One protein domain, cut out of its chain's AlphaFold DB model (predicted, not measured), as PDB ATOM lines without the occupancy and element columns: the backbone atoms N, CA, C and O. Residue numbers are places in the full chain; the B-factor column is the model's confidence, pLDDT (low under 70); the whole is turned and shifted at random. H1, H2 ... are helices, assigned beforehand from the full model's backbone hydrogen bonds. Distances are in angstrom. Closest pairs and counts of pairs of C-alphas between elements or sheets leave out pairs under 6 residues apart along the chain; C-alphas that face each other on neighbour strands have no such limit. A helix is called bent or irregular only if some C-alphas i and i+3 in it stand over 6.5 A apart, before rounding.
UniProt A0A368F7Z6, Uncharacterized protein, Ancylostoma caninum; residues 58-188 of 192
ATOM      1  N   GLN A  58     -28.590  -8.438   9.709       91.00
ATOM      2  CA  GLN A  58     -29.833  -9.150   9.436       91.00
ATOM      3  C   GLN A  58     -29.724 -10.644   9.764       91.00
ATOM      4  O   GLN A  58     -30.605 -11.211  10.410       91.00
ATOM      5  N   MET A  59     -28.604 -11.277   9.403       91.62
ATOM      6  CA  MET A  59     -28.364 -12.680   9.728       91.62
ATOM      7  C   MET A  59     -28.306 -12.920  11.238       91.62
ATOM      8  O   MET A  59     -28.902 -13.882  11.721       91.62
ATOM      9  N   TYR A  60     -27.635 -12.057  12.005       93.50
ATOM     10  CA  TYR A  60     -27.617 -12.179  13.463       93.50
ATOM     11  C   TYR A  60     -28.998 -11.961  14.071       93.50
ATOM     12  O   TYR A  60     -29.371 -12.721  14.964       93.50
ATOM     13  N   LYS A  61     -29.792 -11.014  13.555       94.12
ATOM     14  CA  LYS A  61     -31.173 -10.815  14.012       94.12
ATOM     15  C   LYS A  61     -32.017 -12.079  13.838       94.12
ATOM     16  O   LYS A  61     -32.741 -12.439  14.762       94.12
ATOM     17  N   TYR A  62     -31.892 -12.791  12.718       93.31
ATOM     18  CA  TYR A  62     -32.597 -14.064  12.521       93.31
ATOM     19  C   TYR A  62     -32.033 -15.203  13.377       93.31
ATOM     20  O   TYR A  62     -32.788 -15.893  14.058       93.31
ATOM     21  N   MET A  63     -30.711 -15.400  13.392       92.56
ATOM     22  CA  MET A  63     -30.099 -16.517  14.125       92.56
ATOM     23  C   MET A  63     -30.324 -16.440  15.639       92.56
ATOM     24  O   MET A  63     -30.453 -17.494  16.274       92.56
ATOM     25  N   LEU A  64     -30.383 -15.219  16.185       93.56
ATOM     26  CA  LEU A  64     -30.639 -14.922  17.597       93.56
ATOM     27  C   LEU A  64     -32.136 -14.773  17.928       93.56
ATOM     28  O   LEU A  64     -32.469 -14.514  19.079       93.56
ATOM     29  N   GLY A  65     -33.043 -14.914  16.952       92.38
ATOM     30  CA  GLY A  65     -34.490 -14.799  17.186       92.38
ATOM     31  C   GLY A  65     -34.971 -13.384  17.541       92.38
ATOM     32  O   GLY A  65     -36.011 -13.215  18.177       92.38
ATOM     33  N   ILE A  66     -34.212 -12.359  17.154       94.88
ATOM     34  CA  ILE A  66     -34.559 -10.945  17.353       94.88
ATOM     35  C   ILE A  66     -35.559 -10.490  16.289       94.88
ATOM     36  O   ILE A  66     -36.451  -9.707  16.597       94.88
ATOM     37  N   SER A  67     -35.422 -10.983  15.054       92.94
ATOM     38  CA  SER A  67     -36.379 -10.755  13.965       92.94
ATOM     39  C   SER A  67     -37.211 -12.010  13.699       92.94
ATOM     40  O   SER A  67     -36.721 -13.131  13.848       92.94
ATOM     41  N   GLY A  68     -38.469 -11.816  13.296       90.75
ATOM     42  CA  GLY A  68     -39.376 -12.905  12.942       90.75
ATOM     43  C   GLY A  68     -38.904 -13.659  11.697       90.75
ATOM     44  O   GLY A  68     -38.624 -13.057  10.659       90.75
ATOM     45  N   ALA A  69     -38.848 -14.989  11.776       90.31
ATOM     46  CA  ALA A  69     -38.491 -15.824  10.629       90.31
ATOM     47  C   ALA A  69     -39.527 -15.737   9.497       90.31
ATOM     48  O   ALA A  69     -39.155 -15.916   8.343       90.31
ATOM     49  N   TYR A  70     -40.774 -15.373   9.809       90.94
ATOM     50  CA  TYR A  70     -41.884 -15.290   8.859       90.94
ATOM     51  C   TYR A  70     -42.239 -13.831   8.527       90.94
ATOM     52  O   TYR A  70     -42.377 -13.034   9.469       90.94
ATOM     53  N   PRO A  71     -42.379 -13.454   7.241       90.56
ATOM     54  CA  PRO A  71     -42.636 -12.081   6.799       90.56
ATOM     55  C   PRO A  71     -43.784 -11.386   7.535       90.56
ATOM     56  O   PRO A  71     -43.634 -10.249   7.978       90.56
ATOM     57  N   GLU A  72     -44.898 -12.085   7.740       91.12
ATOM     58  CA  GLU A  72     -46.118 -11.580   8.371       91.12
ATOM     59  C   GLU A  72     -45.930 -11.197   9.844       91.12
ATOM     60  O   GLU A  72     -46.650 -10.347  10.365       91.12
ATOM     61  N   THR A  73     -44.927 -11.772  10.516       92.06
ATOM     62  CA  THR A  73     -44.628 -11.479  11.929       92.06
ATOM     63  C   THR A  73     -43.513 -10.453  12.112       92.06
ATOM     64  O   THR A  73     -43.392  -9.876  13.193       92.06
ATOM     65  N   ARG A  74     -42.698 -10.186  11.079       91.50
ATOM     66  CA  ARG A  74     -41.473  -9.372  11.198       91.50
ATOM     67  C   ARG A  74     -41.726  -7.985  11.753       91.50
ATOM     68  O   ARG A  74     -41.052  -7.602  12.702       91.50
ATOM     69  N   GLY A  75     -42.701  -7.270  11.193       93.00
ATOM     70  CA  GLY A  75     -43.011  -5.905  11.619       93.00
ATOM     71  C   GLY A  75     -43.471  -5.841  13.076       93.00
ATOM     72  O   GLY A  75     -43.027  -4.977  13.826       93.00
ATOM     73  N   VAL A  76     -44.297  -6.801  13.501       95.25
ATOM     74  CA  VAL A  76     -44.798  -6.882  14.881       95.25
ATOM     75  C   VAL A  76     -43.665  -7.197  15.856       95.25
ATOM     76  O   VAL A  76     -43.528  -6.527  16.878       95.25
ATOM     77  N   VAL A  77     -42.826  -8.184  15.531       95.19
ATOM     78  CA  VAL A  77     -41.671  -8.553  16.361       95.19
ATOM     79  C   VAL A  77     -40.696  -7.386  16.466       95.19
ATOM     80  O   VAL A  77     -40.259  -7.052  17.564       95.19
ATOM     81  N   GLU A  78     -40.372  -6.740  15.348       93.62
ATOM     82  CA  GLU A  78     -39.460  -5.601  15.333       93.62
ATOM     83  C   GLU A  78     -39.992  -4.438  16.177       93.62
ATOM     84  O   GLU A  78     -39.245  -3.873  16.978       93.62
ATOM     85  N   GLN A  79     -41.286  -4.127  16.069       95.06
ATOM     86  CA  GLN A  79     -41.899  -3.084  16.883       95.06
ATOM     87  C   GLN A  79     -41.854  -3.430  18.373       95.06
ATOM     88  O   GLN A  79     -41.405  -2.610  19.168       95.06
ATOM     89  N   HIS A  80     -42.202  -4.662  18.748       96.19
ATOM     90  CA  HIS A  80     -42.139  -5.101  20.141       96.19
ATOM     91  C   HIS A  80     -40.718  -4.994  20.722       96.19
ATOM     92  O   HIS A  80     -40.543  -4.630  21.884       96.19
ATOM     93  N   ARG A  81     -39.676  -5.285  19.927       95.31
ATOM     94  CA  ARG A  81     -38.275  -5.123  20.357       95.31
ATOM     95  C   ARG A  81     -37.896  -3.663  20.574       95.31
ATOM     96  O   ARG A  81     -37.203  -3.365  21.546       95.31
ATOM     97  N   ARG A  82     -38.375  -2.757  19.715       94.94
ATOM     98  CA  ARG A  82     -38.204  -1.312  19.920       94.94
ATOM     99  C   ARG A  82     -38.935  -0.840  21.170       94.94
ATOM    100  O   ARG A  82     -38.328  -0.144  21.976       94.94
ATOM    101  N   ASP A  83     -40.186  -1.244  21.358       95.12
ATOM    102  CA  ASP A  83     -40.996  -0.845  22.511       95.12
ATOM    103  C   ASP A  83     -40.353  -1.308  23.825       95.12
ATOM    104  O   ASP A  83     -40.192  -0.515  24.751       95.12
ATOM    105  N   GLU A  84     -39.891  -2.560  23.881       95.12
ATOM    106  CA  GLU A  84     -39.152  -3.108  25.023       95.12
ATOM    107  C   GLU A  84     -37.899  -2.276  25.344       95.12
ATOM    108  O   GLU A  84     -37.671  -1.899  26.497       95.12
ATOM    109  N   ALA A  85     -37.096  -1.954  24.326       94.81
ATOM    110  CA  ALA A  85     -35.894  -1.145  24.493       94.81
ATOM    111  C   ALA A  85     -36.233   0.275  24.987       94.81
ATOM    112  O   ALA A  85     -35.609   0.777  25.921       94.81
ATOM    113  N   MET A  86     -37.266   0.900  24.420       92.25
ATOM    114  CA  MET A  86     -37.721   2.234  24.819       92.25
ATOM    115  C   MET A  86     -38.233   2.270  26.260       92.25
ATOM    116  O   MET A  86     -37.936   3.218  26.986       92.25
ATOM    117  N   VAL A  87     -38.970   1.247  26.701       93.25
ATOM    118  CA  VAL A  87     -39.438   1.143  28.091       93.25
ATOM    119  C   VAL A  87     -38.252   1.070  29.051       93.25
ATOM    120  O   VAL A  87     -38.212   1.822  30.021       93.25
ATOM    121  N   LEU A  88     -37.250   0.234  28.760       93.38
ATOM    122  CA  LEU A  88     -36.056   0.112  29.603       93.38
ATOM    123  C   LEU A  88     -35.254   1.415  29.671       93.38
ATOM    124  O   LEU A  88     -34.814   1.801  30.754       93.38
ATOM    125  N   LEU A  89     -35.100   2.113  28.545       90.88
ATOM    126  CA  LEU A  89     -34.439   3.415  28.517       90.88
ATOM    127  C   LEU A  89     -35.196   4.444  29.368       90.88
ATOM    128  O   LEU A  89     -34.601   5.097  30.223       90.88
ATOM    129  N   ARG A  90     -36.523   4.534  29.211       88.50
ATOM    130  CA  ARG A  90     -37.375   5.418  30.028       88.50
ATOM    131  C   ARG A  90     -37.271   5.107  31.517       88.50
ATOM    132  O   ARG A  90     -37.272   6.035  32.328       88.50
ATOM    133  N   CYS A  91     -37.160   3.831  31.885       89.00
ATOM    134  CA  CYS A  91     -36.910   3.432  33.265       89.00
ATOM    135  C   CYS A  91     -35.581   4.003  33.772       89.00
ATOM    136  O   CYS A  91     -35.590   4.652  34.813       89.00
ATOM    137  N   LEU A  92     -34.477   3.844  33.028       87.56
ATOM    138  CA  LEU A  92     -33.174   4.397  33.427       87.56
ATOM    139  C   LEU A  92     -33.194   5.920  33.576       87.56
ATOM    140  O   LEU A  92     -32.603   6.447  34.521       87.56
ATOM    141  N   ILE A  93     -33.865   6.626  32.661       85.00
ATOM    142  CA  ILE A  93     -34.002   8.090  32.709       85.00
ATOM    143  C   ILE A  93     -34.756   8.494  33.978       85.00
ATOM    144  O   ILE A  93     -34.294   9.334  34.752       85.00
ATOM    145  N   THR A  94     -35.886   7.836  34.238       83.31
ATOM    146  CA  THR A  94     -36.743   8.125  35.395       83.31
ATOM    147  C   THR A  94     -36.023   7.844  36.716       83.31
ATOM    148  O   THR A  94     -36.165   8.605  37.673       83.31
ATOM    149  N   THR A  95     -35.201   6.791  36.776       80.81
ATOM    150  CA  THR A  95     -34.401   6.446  37.961       80.81
ATOM    151  C   THR A  95     -33.093   7.231  38.066       80.81
ATOM    152  O   THR A  95     -32.306   6.967  38.974       80.81
ATOM    153  N   ARG A  96     -32.845   8.196  37.164       72.44
ATOM    154  CA  ARG A  96     -31.594   8.976  37.083       72.44
ATOM    155  C   ARG A  96     -30.348   8.090  37.011       72.44
ATOM    156  O   ARG A  96     -29.288   8.434  37.523       72.44
ATOM    157  N   SER A  97     -30.488   6.923  36.387       67.25
ATOM    158  CA  SER A  97     -29.402   5.967  36.175       67.25
ATOM    159  C   SER A  97     -28.635   6.237  34.874       67.25
ATOM    160  O   SER A  97     -27.649   5.556  34.604       67.25
ATOM    161  N   THR A  98     -29.057   7.229  34.086       62.19
ATOM    162  CA  THR A  98     -28.394   7.743  32.875       62.19
ATOM    163  C   THR A  98     -28.335   9.275  32.911       62.19
ATOM    164  O   THR A  98     -29.174   9.922  33.543       62.19
ATOM    165  N   GLU A  99     -27.341   9.849  32.232       57.72
ATOM    166  CA  GLU A  99     -27.191  11.287  31.993       57.72
ATOM    167  C   GLU A  99     -27.894  11.700  30.682       57.72
ATOM    168  O   GLU A  99     -27.295  12.311  29.797       57.72
ATOM    169  N   CYS A 100     -29.178  11.370  30.517       52.19
ATOM    170  CA  CYS A 100     -29.948  11.878  29.378       52.19
ATOM    171  C   CYS A 100     -30.232  13.377  29.555       52.19
ATOM    172  O   CYS A 100     -30.760  13.822  30.579       52.19
ATOM    173  N   LYS A 101     -29.886  14.177  28.538       50.09
ATOM    174  CA  LYS A 101     -30.291  15.584  28.456       50.09
ATOM    175  C   LYS A 101     -31.717  15.651  27.922       50.09
ATOM    176  O   LYS A 101     -31.904  15.671  26.709       50.09
ATOM    177  N   MET A 102     -32.685  15.764  28.827       45.97
ATOM    178  CA  MET A 102     -34.062  16.073  28.449       45.97
ATOM    179  C   MET A 102     -34.123  17.469  27.825       45.97
ATOM    180  O   MET A 102     -33.793  18.462  28.478       45.97
ATOM    181  N   VAL A 103     -34.537  17.552  26.560       46.78
ATOM    182  CA  VAL A 103     -34.802  18.818  25.868       46.78
ATOM    183  C   VAL A 103     -36.262  18.824  25.410       46.78
ATOM    184  O   VAL A 103     -36.639  18.053  24.542       46.78
ATOM    185  N   ASN A 104     -37.062  19.727  25.989       41.38
ATOM    186  CA  ASN A 104     -38.375  20.180  25.501       41.38
ATOM    187  C   ASN A 104     -39.502  19.141  25.302       41.38
ATOM    188  O   ASN A 104     -40.241  19.282  24.337       41.38
ATOM    189  N   ASP A 105     -39.690  18.152  26.187       48.78
ATOM    190  CA  ASP A 105     -40.851  17.219  26.176       48.78
ATOM    191  C   ASP A 105     -41.141  16.495  24.832       48.78
ATOM    192  O   ASP A 105     -42.116  15.754  24.703       48.78
ATOM    193  N   GLU A 106     -40.243  16.627  23.855       40.84
ATOM    194  CA  GLU A 106     -40.215  15.949  22.569       40.84
ATOM    195  C   GLU A 106     -38.892  15.188  22.477       40.84
ATOM    196  O   GLU A 106     -37.809  15.736  22.679       40.84
ATOM    197  N   VAL A 107     -38.980  13.885  22.200       44.19
ATOM    198  CA  VAL A 107     -37.826  12.982  22.144       44.19
ATOM    199  C   VAL A 107     -37.061  13.212  20.841       44.19
ATOM    200  O   VAL A 107     -37.120  12.417  19.908       44.19
ATOM    201  N   THR A 108     -36.309  14.300  20.776       42.56
ATOM    202  CA  THR A 108     -35.135  14.421  19.905       42.56
ATOM    203  C   THR A 108     -33.882  14.258  20.761       42.56
ATOM    204  O   THR A 108     -32.943  15.048  20.704       42.56
ATOM    205  N   GLU A 109     -33.870  13.227  21.607       50.12
ATOM    206  CA  GLU A 109     -32.690  12.879  22.390       50.12
ATOM    207  C   GLU A 109     -31.707  12.077  21.522       50.12
ATOM    208  O   GLU A 109     -32.124  11.176  20.783       50.12
ATOM    209  N   PRO A 110     -30.392  12.360  21.591       57.16
ATOM    210  CA  PRO A 110     -29.407  11.399  21.119       57.16
ATOM    211  C   PRO A 110     -29.657  10.079  21.858       57.16
ATOM    212  O   PRO A 110     -29.886  10.078  23.066       57.16
ATOM    213  N   GLY A 111     -29.675   8.968  21.120       70.38
ATOM    214  CA  GLY A 111     -29.912   7.647  21.703       70.38
ATOM    215  C   GLY A 111     -28.929   7.317  22.838       70.38
ATOM    216  O   GLY A 111     -27.891   7.973  22.960       70.38
ATOM    217  N   PRO A 112     -29.237   6.293  23.654       87.50
ATOM    218  CA  PRO A 112     -28.410   5.908  24.791       87.50
ATOM    219  C   PRO A 112     -26.974   5.624  24.363       87.50
ATOM    220  O   PRO A 112     -26.721   5.088  23.276       87.50
ATOM    221  N   ASP A 113     -26.030   5.948  25.243       89.25
ATOM    222  CA  ASP A 113     -24.642   5.570  25.037       89.25
ATOM    223  C   ASP A 113     -24.412   4.073  25.332       89.25
ATOM    224  O   ASP A 113     -25.324   3.294  25.629       89.25
ATOM    225  N   SER A 114     -23.161   3.629  25.214       89.81
ATOM    226  CA  SER A 114     -22.834   2.212  25.412       89.81
ATOM    227  C   SER A 114     -22.998   1.755  26.863       89.81
ATOM    228  O   SER A 114     -23.340   0.594  27.088       89.81
ATOM    229  N   ASP A 115     -22.763   2.635  27.836       89.94
ATOM    230  CA  ASP A 115     -22.908   2.312  29.256       89.94
ATOM    231  C   ASP A 115     -24.388   2.249  29.639       89.94
ATOM    232  O   ASP A 115     -24.790   1.382  30.418       89.94
ATOM    233  N   ASP A 116     -25.226   3.083  29.032       91.50
ATOM    234  CA  ASP A 116     -26.673   3.003  29.176       91.50
ATOM    235  C   ASP A 116     -27.231   1.703  28.602       91.50
ATOM    236  O   ASP A 116     -28.010   1.031  29.278       91.50
ATOM    237  N   ILE A 117     -26.755   1.249  27.436       94.44
ATOM    238  CA  ILE A 117     -27.121  -0.075  26.900       94.44
ATOM    239  C   ILE A 117     -26.723  -1.197  27.877       94.44
ATOM    240  O   ILE A 117     -27.498  -2.133  28.093       94.44
ATOM    241  N   VAL A 118     -25.547  -1.117  28.513       93.94
ATOM    242  CA  VAL A 118     -25.132  -2.092  29.542       93.94
ATOM    243  C   VAL A 118     -26.107  -2.083  30.721       93.94
ATOM    244  O   VAL A 118     -26.559  -3.150  31.149       93.94
ATOM    245  N   LYS A 119     -26.480  -0.901  31.224       92.12
ATOM    246  CA  LYS A 119     -27.460  -0.762  32.311       92.12
ATOM    247  C   LYS A 119     -28.834  -1.288  31.908       92.12
ATOM    248  O   LYS A 119     -29.470  -1.946  32.723       92.12
ATOM    249  N   MET A 120     -29.273  -1.074  30.666       94.94
ATOM    250  CA  MET A 120     -30.532  -1.620  30.147       94.94
ATOM    251  C   MET A 120     -30.520  -3.151  30.163       94.94
ATOM    252  O   MET A 120     -31.503  -3.770  30.563       94.94
ATOM    253  N   ILE A 121     -29.406  -3.779  29.768       94.62
ATOM    254  CA  ILE A 121     -29.257  -5.241  29.812       94.62
ATOM    255  C   ILE A 121     -29.270  -5.738  31.261       94.62
ATOM    256  O   ILE A 121     -29.957  -6.714  31.561       94.62
ATOM    257  N   LEU A 122     -28.557  -5.072  32.173       92.25
ATOM    258  CA  LEU A 122     -28.583  -5.407  33.599       92.25
ATOM    259  C   LEU A 122     -29.992  -5.258  34.191       92.25
ATOM    260  O   LEU A 122     -30.446  -6.149  34.908       92.25
ATOM    261  N   LEU A 123     -30.698  -4.177  33.853       92.06
ATOM    262  CA  LEU A 123     -32.063  -3.902  34.293       92.06
ATOM    263  C   LEU A 123     -33.030  -4.980  33.801       92.06
ATOM    264  O   LEU A 123     -33.765  -5.547  34.600       92.06
ATOM    265  N   ALA A 124     -32.962  -5.336  32.517       92.44
ATOM    266  CA  ALA A 124     -33.793  -6.384  31.930       92.44
ATOM    267  C   ALA A 124     -33.569  -7.774  32.554       92.44
ATOM    268  O   ALA A 124     -34.415  -8.655  32.429       92.44
ATOM    269  N   ASN A 125     -32.427  -7.975  33.215       89.00
ATOM    270  CA  ASN A 125     -32.089  -9.198  33.938       89.00
ATOM    271  C   ASN A 125     -32.295  -9.077  35.459       89.00
ATOM    272  O   ASN A 125     -31.914  -9.993  36.185       89.00
ATOM    273  N   ASN A 126     -32.874  -7.975  35.956       88.38
ATOM    274  CA  ASN A 126     -33.034  -7.671  37.384       88.38
ATOM    275  C   ASN A 126     -31.706  -7.666  38.168       88.38
ATOM    276  O   ASN A 126     -31.641  -8.106  39.314       88.38
ATOM    277  N   ARG A 127     -30.625  -7.196  37.536       85.31
ATOM    278  CA  ARG A 127     -29.263  -7.160  38.103       85.31
ATOM    279  C   ARG A 127     -28.654  -5.762  38.175       85.31
ATOM    280  O   ARG A 127     -27.492  -5.622  38.549       85.31
ATOM    281  N   LEU A 128     -29.406  -4.725  37.811       85.69
ATOM    282  CA  LEU A 128     -28.929  -3.354  37.951       85.69
ATOM    283  C   LEU A 128     -28.862  -2.986  39.440       85.69
ATOM    284  O   LEU A 128     -29.864  -3.053  40.145       85.69
ATOM    285  N   THR A 129     -27.670  -2.624  39.911       80.75
ATOM    286  CA  THR A 129     -27.404  -2.222  41.300       80.75
ATOM    287  C   THR A 129     -26.491  -1.000  41.318       80.75
ATOM    288  O   THR A 129     -25.745  -0.774  40.364       80.75
ATOM    289  N   ASP A 130     -26.482  -0.248  42.420       72.00
ATOM    290  CA  ASP A 130     -25.699   0.995  42.546       72.00
ATOM    291  C   ASP A 130     -24.176   0.791  42.389       72.00
ATOM    292  O   ASP A 130     -23.451   1.717  42.038       72.00
ATOM    293  N   ASN A 131     -23.677  -0.436  42.585       68.06
ATOM    294  CA  ASN A 131     -22.256  -0.800  42.478       68.06
ATOM    295  C   ASN A 131     -21.915  -1.623  41.219       68.06
ATOM    296  O   ASN A 131     -20.913  -2.348  41.201       68.06
ATOM    297  N   PHE A 132     -22.714  -1.519  40.150       70.00
ATOM    298  CA  PHE A 132     -22.571  -2.357  38.951       70.00
ATOM    299  C   PHE A 132     -21.180  -2.293  38.287       70.00
ATOM    300  O   PHE A 132     -20.747  -3.270  37.681       70.00
ATOM    301  N   THR A 133     -20.430  -1.196  38.432       63.69
ATOM    302  CA  THR A 133     -19.117  -0.987  37.787       63.69
ATOM    303  C   THR A 133     -18.019  -1.965  38.224       63.69
ATOM    304  O   THR A 133     -17.022  -2.117  37.518       63.69
ATOM    305  N   LYS A 134     -18.181  -2.656  39.361       65.38
ATOM    306  CA  LYS A 134     -17.193  -3.622  39.887       65.38
ATOM    307  C   LYS A 134     -17.519  -5.081  39.569       65.38
ATOM    308  O   LYS A 134     -16.728  -5.964  39.906       65.38
ATOM    309  N   ASP A 135     -18.657  -5.342  38.933       76.81
ATOM    310  CA  ASP A 135     -19.101  -6.701  38.658       76.81
ATOM    311  C   ASP A 135     -18.469  -7.272  37.374       76.81
ATOM    312  O   ASP A 135     -18.311  -6.597  36.351       76.81
ATOM    313  N   VAL A 136     -18.107  -8.556  37.420       78.19
ATOM    314  CA  VAL A 136     -17.583  -9.293  36.263       78.19
ATOM    315  C   VAL A 136     -18.618  -9.325  35.145       78.19
ATOM    316  O   VAL A 136     -18.246  -9.225  33.976       78.19
ATOM    317  N   GLN A 137     -19.903  -9.407  35.489       81.06
ATOM    318  CA  GLN A 137     -20.975  -9.435  34.499       81.06
ATOM    319  C   GLN A 137     -21.063  -8.123  33.728       81.06
ATOM    320  O   GLN A 137     -21.115  -8.146  32.503       81.06
ATOM    321  N   THR A 138     -20.955  -6.981  34.408       87.56
ATOM    322  CA  THR A 138     -20.887  -5.663  33.763       87.56
ATOM    323  C   THR A 138     -19.727  -5.575  32.775       87.56
ATOM    324  O   THR A 138     -19.908  -5.101  31.654       87.56
ATOM    325  N   MET A 139     -18.543  -6.084  33.140       86.19
ATOM    326  CA  MET A 139     -17.399  -6.126  32.220       86.19
ATOM    327  C   MET A 139     -17.672  -7.004  30.992       86.19
ATOM    328  O   MET A 139     -17.303  -6.623  29.880       86.19
ATOM    329  N   VAL A 140     -18.311  -8.164  31.177       88.62
ATOM    330  CA  VAL A 140     -18.683  -9.068  30.076       88.62
ATOM    331  C   VAL A 140     -19.701  -8.401  29.153       88.62
ATOM    332  O   VAL A 140     -19.475  -8.356  27.946       88.62
ATOM    333  N   ILE A 141     -20.773  -7.826  29.702       92.69
ATOM    334  CA  ILE A 141     -21.810  -7.139  28.921       92.69
ATOM    335  C   ILE A 141     -21.199  -5.956  28.160       92.69
ATOM    336  O   ILE A 141     -21.417  -5.835  26.958       92.69
ATOM    337  N   SER A 142     -20.370  -5.131  28.807       92.69
ATOM    338  CA  SER A 142     -19.687  -4.001  28.156       92.69
ATOM    339  C   SER A 142     -18.799  -4.454  26.992       92.69
ATOM    340  O   SER A 142     -18.814  -3.843  25.922       92.69
ATOM    341  N   ALA A 143     -18.061  -5.558  27.155       92.31
ATOM    342  CA  ALA A 143     -17.256  -6.125  26.076       92.31
ATOM    343  C   ALA A 143     -18.121  -6.618  24.904       92.31
ATOM    344  O   ALA A 143     -17.775  -6.369  23.748       92.31
ATOM    345  N   ILE A 144     -19.258  -7.264  25.188       95.06
ATOM    346  CA  ILE A 144     -20.213  -7.704  24.162       95.06
ATOM    347  C   ILE A 144     -20.777  -6.496  23.407       95.06
ATOM    348  O   ILE A 144     -20.721  -6.487  22.182       95.06
ATOM    349  N   VAL A 145     -21.262  -5.468  24.111       95.88
ATOM    350  CA  VAL A 145     -21.835  -4.251  23.502       95.88
ATOM    351  C   VAL A 145     -20.832  -3.597  22.546       95.88
ATOM    352  O   VAL A 145     -21.151  -3.376  21.377       95.88
ATOM    353  N   LYS A 146     -19.588  -3.388  22.996       93.81
ATOM    354  CA  LYS A 146     -18.517  -2.814  22.161       93.81
ATOM    355  C   LYS A 146     -18.219  -3.674  20.932       93.81
ATOM    356  O   LYS A 146     -18.031  -3.150  19.835       93.81
ATOM    357  N   GLN A 147     -18.193  -4.997  21.097       93.75
ATOM    358  CA  GLN A 147     -17.940  -5.913  19.988       93.75
ATOM    359  C   GLN A 147     -19.086  -5.910  18.968       93.75
ATOM    360  O   GLN A 147     -18.828  -5.935  17.764       93.75
ATOM    361  N   VAL A 148     -20.339  -5.847  19.425       94.75
ATOM    362  CA  VAL A 148     -21.520  -5.761  18.555       94.75
ATOM    363  C   VAL A 148     -21.485  -4.475  17.735       94.75
ATOM    364  O   VAL A 148     -21.601  -4.541  16.513       94.75
ATOM    365  N   GLN A 149     -21.228  -3.325  18.362       91.88
ATOM    366  CA  GLN A 149     -21.109  -2.045  17.652       91.88
ATOM    367  C   GLN A 149     -20.004  -2.083  16.587       91.88
ATOM    368  O   GLN A 149     -20.217  -1.653  15.452       91.88
ATOM    369  N   ALA A 150     -18.843  -2.657  16.917       90.38
ATOM    370  CA  ALA A 150     -17.720  -2.762  15.990       90.38
ATOM    371  C   ALA A 150     -18.010  -3.678  14.787       90.38
ATOM    372  O   ALA A 150     -17.593  -3.379  13.664       90.38
ATOM    373  N   VAL A 151     -18.708  -4.798  15.006       89.44
ATOM    374  CA  VAL A 151     -18.960  -5.819  13.974       89.44
ATOM    375  C   VAL A 151     -20.178  -5.494  13.114       89.44
ATOM    376  O   VAL A 151     -20.123  -5.706  11.899       89.44
ATOM    377  N   CYS A 152     -21.261  -5.025  13.736       87.62
ATOM    378  CA  CYS A 152     -22.561  -4.843  13.093       87.62
ATOM    379  C   CYS A 152     -22.798  -3.414  12.599       87.62
ATOM    380  O   CYS A 152     -23.560  -3.255  11.653       87.62
ATOM    381  N   ARG A 153     -22.155  -2.397  13.202       84.81
ATOM    382  CA  ARG A 153     -22.364  -0.969  12.880       84.81
ATOM    383  C   ARG A 153     -23.854  -0.599  12.792       84.81
ATOM    384  O   ARG A 153     -24.289   0.016  11.823       84.81
ATOM    385  N   CYS A 154     -24.628  -1.037  13.779       87.19
ATOM    386  CA  CYS A 154     -26.079  -0.880  13.837       87.19
ATOM    387  C   CYS A 154     -26.499   0.230  14.807       87.19
ATOM    388  O   CYS A 154     -25.672   0.764  15.549       87.19
ATOM    389  N   ASP A 155     -27.790   0.564  14.806       92.00
ATOM    390  CA  ASP A 155     -28.361   1.478  15.790       92.00
ATOM    391  C   ASP A 155     -28.330   0.889  17.215       92.00
ATOM    392  O   ASP A 155     -27.935  -0.261  17.456       92.00
ATOM    393  N   TRP A 156     -28.709   1.710  18.190       93.50
ATOM    394  CA  TRP A 156     -28.650   1.345  19.601       93.50
ATOM    395  C   TRP A 156     -29.679   0.270  19.990       93.50
ATOM    396  O   TRP A 156     -29.392  -0.513  20.894       93.50
ATOM    397  N   VAL A 157     -30.832   0.182  19.312       94.75
ATOM    398  CA  VAL A 157     -31.858  -0.836  19.588       94.75
ATOM    399  C   VAL A 157     -31.349  -2.194  19.136       94.75
ATOM    400  O   VAL A 157     -31.345  -3.147  19.914       94.75
ATOM    401  N   ASP A 158     -30.844  -2.274  17.906       95.62
ATOM    402  CA  ASP A 158     -30.239  -3.496  17.387       95.62
ATOM    403  C   ASP A 158     -29.004  -3.891  18.212       95.62
ATOM    404  O   ASP A 158     -28.823  -5.068  18.540       95.62
ATOM    405  N   THR A 159     -28.196  -2.911  18.642       96.25
ATOM    406  CA  THR A 159     -27.072  -3.149  19.560       96.25
ATOM    407  C   THR A 159     -27.553  -3.766  20.874       96.25
ATOM    408  O   THR A 159     -27.012  -4.787  21.302       96.25
ATOM    409  N   PHE A 160     -28.583  -3.187  21.498       96.88
ATOM    410  CA  PHE A 160     -29.186  -3.690  22.730       96.88
ATOM    411  C   PHE A 160     -29.724  -5.116  22.558       96.88
ATOM    412  O   PHE A 160     -29.367  -6.004  23.334       96.88
ATOM    413  N   CYS A 161     -30.539  -5.368  21.529       96.94
ATOM    414  CA  CYS A 161     -31.160  -6.670  21.305       96.94
ATOM    415  C   CYS A 161     -30.125  -7.770  21.039       96.94
ATOM    416  O   CYS A 161     -30.223  -8.860  21.614       96.94
ATOM    417  N   ILE A 162     -29.118  -7.495  20.203       97.00
ATOM    418  CA  ILE A 162     -28.053  -8.458  19.895       97.00
ATOM    419  C   ILE A 162     -27.201  -8.711  21.135       97.00
ATOM    420  O   ILE A 162     -27.000  -9.868  21.506       97.00
ATOM    421  N   ALA A 163     -26.733  -7.658  21.808       96.88
ATOM    422  CA  ALA A 163     -25.886  -7.807  22.987       96.88
ATOM    423  C   ALA A 163     -26.604  -8.558  24.117       96.88
ATOM    424  O   ALA A 163     -26.017  -9.455  24.724       96.88
ATOM    425  N   ARG A 164     -27.888  -8.262  24.353       96.19
ATOM    426  CA  ARG A 164     -28.712  -8.980  25.332       96.19
ATOM    427  C   ARG A 164     -28.865 -10.456  24.982       96.19
ATOM    428  O   ARG A 164     -28.699 -11.296  25.860       96.19
ATOM    429  N   SER A 165     -29.156 -10.772  23.720       95.81
ATOM    430  CA  SER A 165     -29.339 -12.159  23.275       95.81
ATOM    431  C   SER A 165     -28.041 -12.958  23.407       95.81
ATOM    432  O   SER A 165     -28.046 -14.063  23.944       95.81
ATOM    433  N   LEU A 166     -26.905 -12.373  23.010       94.38
ATOM    434  CA  LEU A 166     -25.585 -12.984  23.191       94.38
ATOM    435  C   LEU A 166     -25.257 -13.214  24.671       94.38
ATOM    436  O   LEU A 166     -24.764 -14.281  25.031       94.38
ATOM    437  N   TYR A 167     -25.546 -12.236  25.531       93.12
ATOM    438  CA  TYR A 167     -25.344 -12.364  26.971       93.12
ATOM    439  C   TYR A 167     -26.232 -13.456  27.592       93.12
ATOM    440  O   TYR A 167     -25.736 -14.249  28.391       93.12
ATOM    441  N   SER A 168     -27.506 -13.551  27.186       91.88
ATOM    442  CA  SER A 168     -28.414 -14.626  27.621       91.88
ATOM    443  C   SER A 168     -27.864 -15.995  27.236       91.88
ATOM    444  O   SER A 168     -27.690 -16.845  28.103       91.88
ATOM    445  N   MET A 169     -27.465 -16.176  25.970       90.12
ATOM    446  CA  MET A 169     -26.872 -17.437  25.513       90.12
ATOM    447  C   MET A 169     -25.611 -17.800  26.300       90.12
ATOM    448  O   MET A 169     -25.414 -18.966  26.634       90.12
ATOM    449  N   LEU A 170     -24.747 -16.825  26.603       87.69
ATOM    450  CA  LEU A 170     -23.543 -17.076  27.396       87.69
ATOM    451  C   LEU A 170     -23.884 -17.550  28.809       87.69
ATOM    452  O   LEU A 170     -23.261 -18.497  29.277       87.69
ATOM    453  N   ASN A 171     -24.872 -16.935  29.459       84.62
ATOM    454  CA  ASN A 171     -25.304 -17.328  30.800       84.62
ATOM    455  C   ASN A 171     -26.048 -18.669  30.831       84.62
ATOM    456  O   ASN A 171     -25.952 -19.388  31.819       84.62
ATOM    457  N   GLU A 172     -26.789 -19.004  29.778       85.31
ATOM    458  CA  GLU A 172     -27.483 -20.290  29.652       85.31
ATOM    459  C   GLU A 172     -26.514 -21.435  29.333       85.31
ATOM    460  O   GLU A 172     -26.708 -22.561  29.782       85.31
ATOM    461  N   THR A 173     -25.463 -21.155  28.556       82.31
ATOM    462  CA  THR A 173     -24.527 -22.182  28.068       82.31
ATOM    463  C   THR A 173     -23.340 -22.390  29.008       82.31
ATOM    464  O   THR A 173     -22.780 -23.487  29.057       82.31
ATOM    465  N   PHE A 174     -22.912 -21.351  29.734       77.69
ATOM    466  CA  PHE A 174     -21.694 -21.385  30.539       77.69
ATOM    467  C   PHE A 174     -21.940 -20.946  31.980       77.69
ATOM    468  O   PHE A 174     -22.410 -19.842  32.247       77.69
ATOM    469  N   ASP A 175     -21.479 -21.768  32.922       77.06
ATOM    470  CA  ASP A 175     -21.440 -21.392  34.330       77.06
ATOM    471  C   ASP A 175     -20.506 -20.195  34.565       77.06
ATOM    472  O   ASP A 175     -19.426 -20.081  33.971       77.06
ATOM    473  N   GLU A 176     -20.845 -19.348  35.541       72.88
ATOM    474  CA  GLU A 176     -20.060 -18.153  35.886       72.88
ATOM    475  C   GLU A 176     -18.584 -18.482  36.189       72.88
ATOM    476  O   GLU A 176     -17.670 -17.716  35.866       72.88
ATOM    477  N   ARG A 177     -18.323 -19.660  36.773       75.69
ATOM    478  CA  ARG A 177     -16.963 -20.147  37.051       75.69
ATOM    479  C   ARG A 177     -16.161 -20.377  35.771       75.69
ATOM    480  O   ARG A 177     -14.981 -20.028  35.743       75.69
ATOM    481  N   ALA A 178     -16.787 -20.925  34.730       76.38
ATOM    482  CA  ALA A 178     -16.149 -21.170  33.441       76.38
ATOM    483  C   ALA A 178     -15.815 -19.846  32.740       76.38
ATOM    484  O   ALA A 178     -14.679 -19.646  32.307       76.38
ATOM    485  N   VAL A 179     -16.759 -18.895  32.738       73.56
ATOM    486  CA  VAL A 179     -16.553 -17.550  32.172       73.56
ATOM    487  C   VAL A 179     -15.427 -16.816  32.904       73.56
ATOM    488  O   VAL A 179     -14.494 -16.303  32.284       73.56
ATOM    489  N   ARG A 180     -15.447 -16.817  34.244       75.31
ATOM    490  CA  ARG A 180     -14.403 -16.185  35.064       75.31
ATOM    491  C   ARG A 180     -13.037 -16.850  34.868       75.31
ATOM    492  O   ARG A 180     -12.020 -16.155  34.865       75.31
ATOM    493  N   GLY A 181     -13.006 -18.173  34.710       76.56
ATOM    494  CA  GLY A 181     -11.804 -18.937  34.373       76.56
ATOM    495  C   GLY A 181     -11.203 -18.487  33.042       76.56
ATOM    496  O   GLY A 181     -10.043 -18.080  33.010       76.56
ATOM    497  N   ALA A 182     -12.016 -18.440  31.986       73.69
ATOM    498  CA  ALA A 182     -11.588 -17.996  30.661       73.69
ATOM    499  C   ALA A 182     -11.052 -16.553  30.670       73.69
ATOM    500  O   ALA A 182      -9.989 -16.284  30.115       73.69
ATOM    501  N   ILE A 183     -11.721 -15.625  31.368       75.12
ATOM    502  CA  ILE A 183     -11.247 -14.235  31.499       75.12
ATOM    503  C   ILE A 183      -9.869 -14.181  32.173       75.12
ATOM    504  O   ILE A 183      -9.002 -13.413  31.749       75.12
ATOM    505  N   LYS A 184      -9.644 -14.990  33.217       74.50
ATOM    506  CA  LYS A 184      -8.341 -15.067  33.895       74.50
ATOM    507  C   LYS A 184      -7.255 -15.645  32.992       74.50
ATOM    508  O   LYS A 184      -6.128 -15.163  33.051       74.50
ATOM    509  N   GLU A 185      -7.571 -16.651  32.180       71.31
ATOM    510  CA  GLU A 185      -6.616 -17.230  31.231       71.31
ATOM    511  C   GLU A 185      -6.235 -16.248  30.123       71.31
ATOM    512  O   GLU A 185      -5.054 -16.113  29.825       71.31
ATOM    513  N   VAL A 186      -7.201 -15.506  29.574       67.44
ATOM    514  CA  VAL A 186      -6.946 -14.497  28.531       67.44
ATOM    515  C   VAL A 186      -6.173 -13.291  29.080       67.44
ATOM    516  O   VAL A 186      -5.349 -12.719  28.371       67.44
ATOM    517  N   ARG A 187      -6.409 -12.894  30.340       62.25
ATOM    518  CA  ARG A 187      -5.684 -11.784  30.988       62.25
ATOM    519  C   ARG A 187      -4.287 -12.145  31.475       62.25
ATOM    520  O   ARG A 187      -3.504 -11.228  31.710       62.25
ATOM    521  N   LYS A 188      -3.955 -13.425  31.664       50.00
ATOM    522  CA  LYS A 188      -2.560 -13.801  31.903       50.00
ATOM    523  C   LYS A 188      -1.815 -13.570  30.588       50.00
ATOM    524  O   LYS A 188      -2.118 -14.266  29.621       50.00
TER     525      LYS A 188
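Overview. This is residues 58 to 188 of the 192 residues of an uncharacterized protein of Ancylostoma caninum (UniProt A0A368F7Z6). The longest helix, H2, stands crosswise at one side of a core of three crossed helices, H3, H4 and H5. H6 lies at the far end from H2, H1 lies near H5, and residues 103 to 108 stick out. The printed part, 131 residues with six named helices, H1 to H6, is all helix and compact: radius of gyration of the C-alphas 15.7 A, spans 48 by 38 by 25 A.

Along the chain. H2, residues 71 to 94, runs 35.5 A from C-alpha 71 at (-42.636, -12.081, 6.799); it is irregular, C-alphas 72 and 75 being 7.2 A apart. H1 is residues 58 to 63, H3 114 to 124, H4 136 to 152, H5 156 to 173, 25.3 A long, and H6 176 to 187, ending at (-5.684, -11.784, 30.988).

Arrangement. H2 touches H3 with residues 85 to 92 alone, closest C-alphas Leu 88 and Met 120, 5.8 A. H4 and H5 touch at a steep tilt of 51 degrees, closest C-alphas Val 145 and Ala 163, 5.4 A. Every O i to N i+4 pair is within hydrogen-bond range except in H2, 18 of 20.

Size, cuts and confidence. The printed part has no cut. Links H2 to H3 and H3 to H4 are long. Low-confidence residues include 97 to 110.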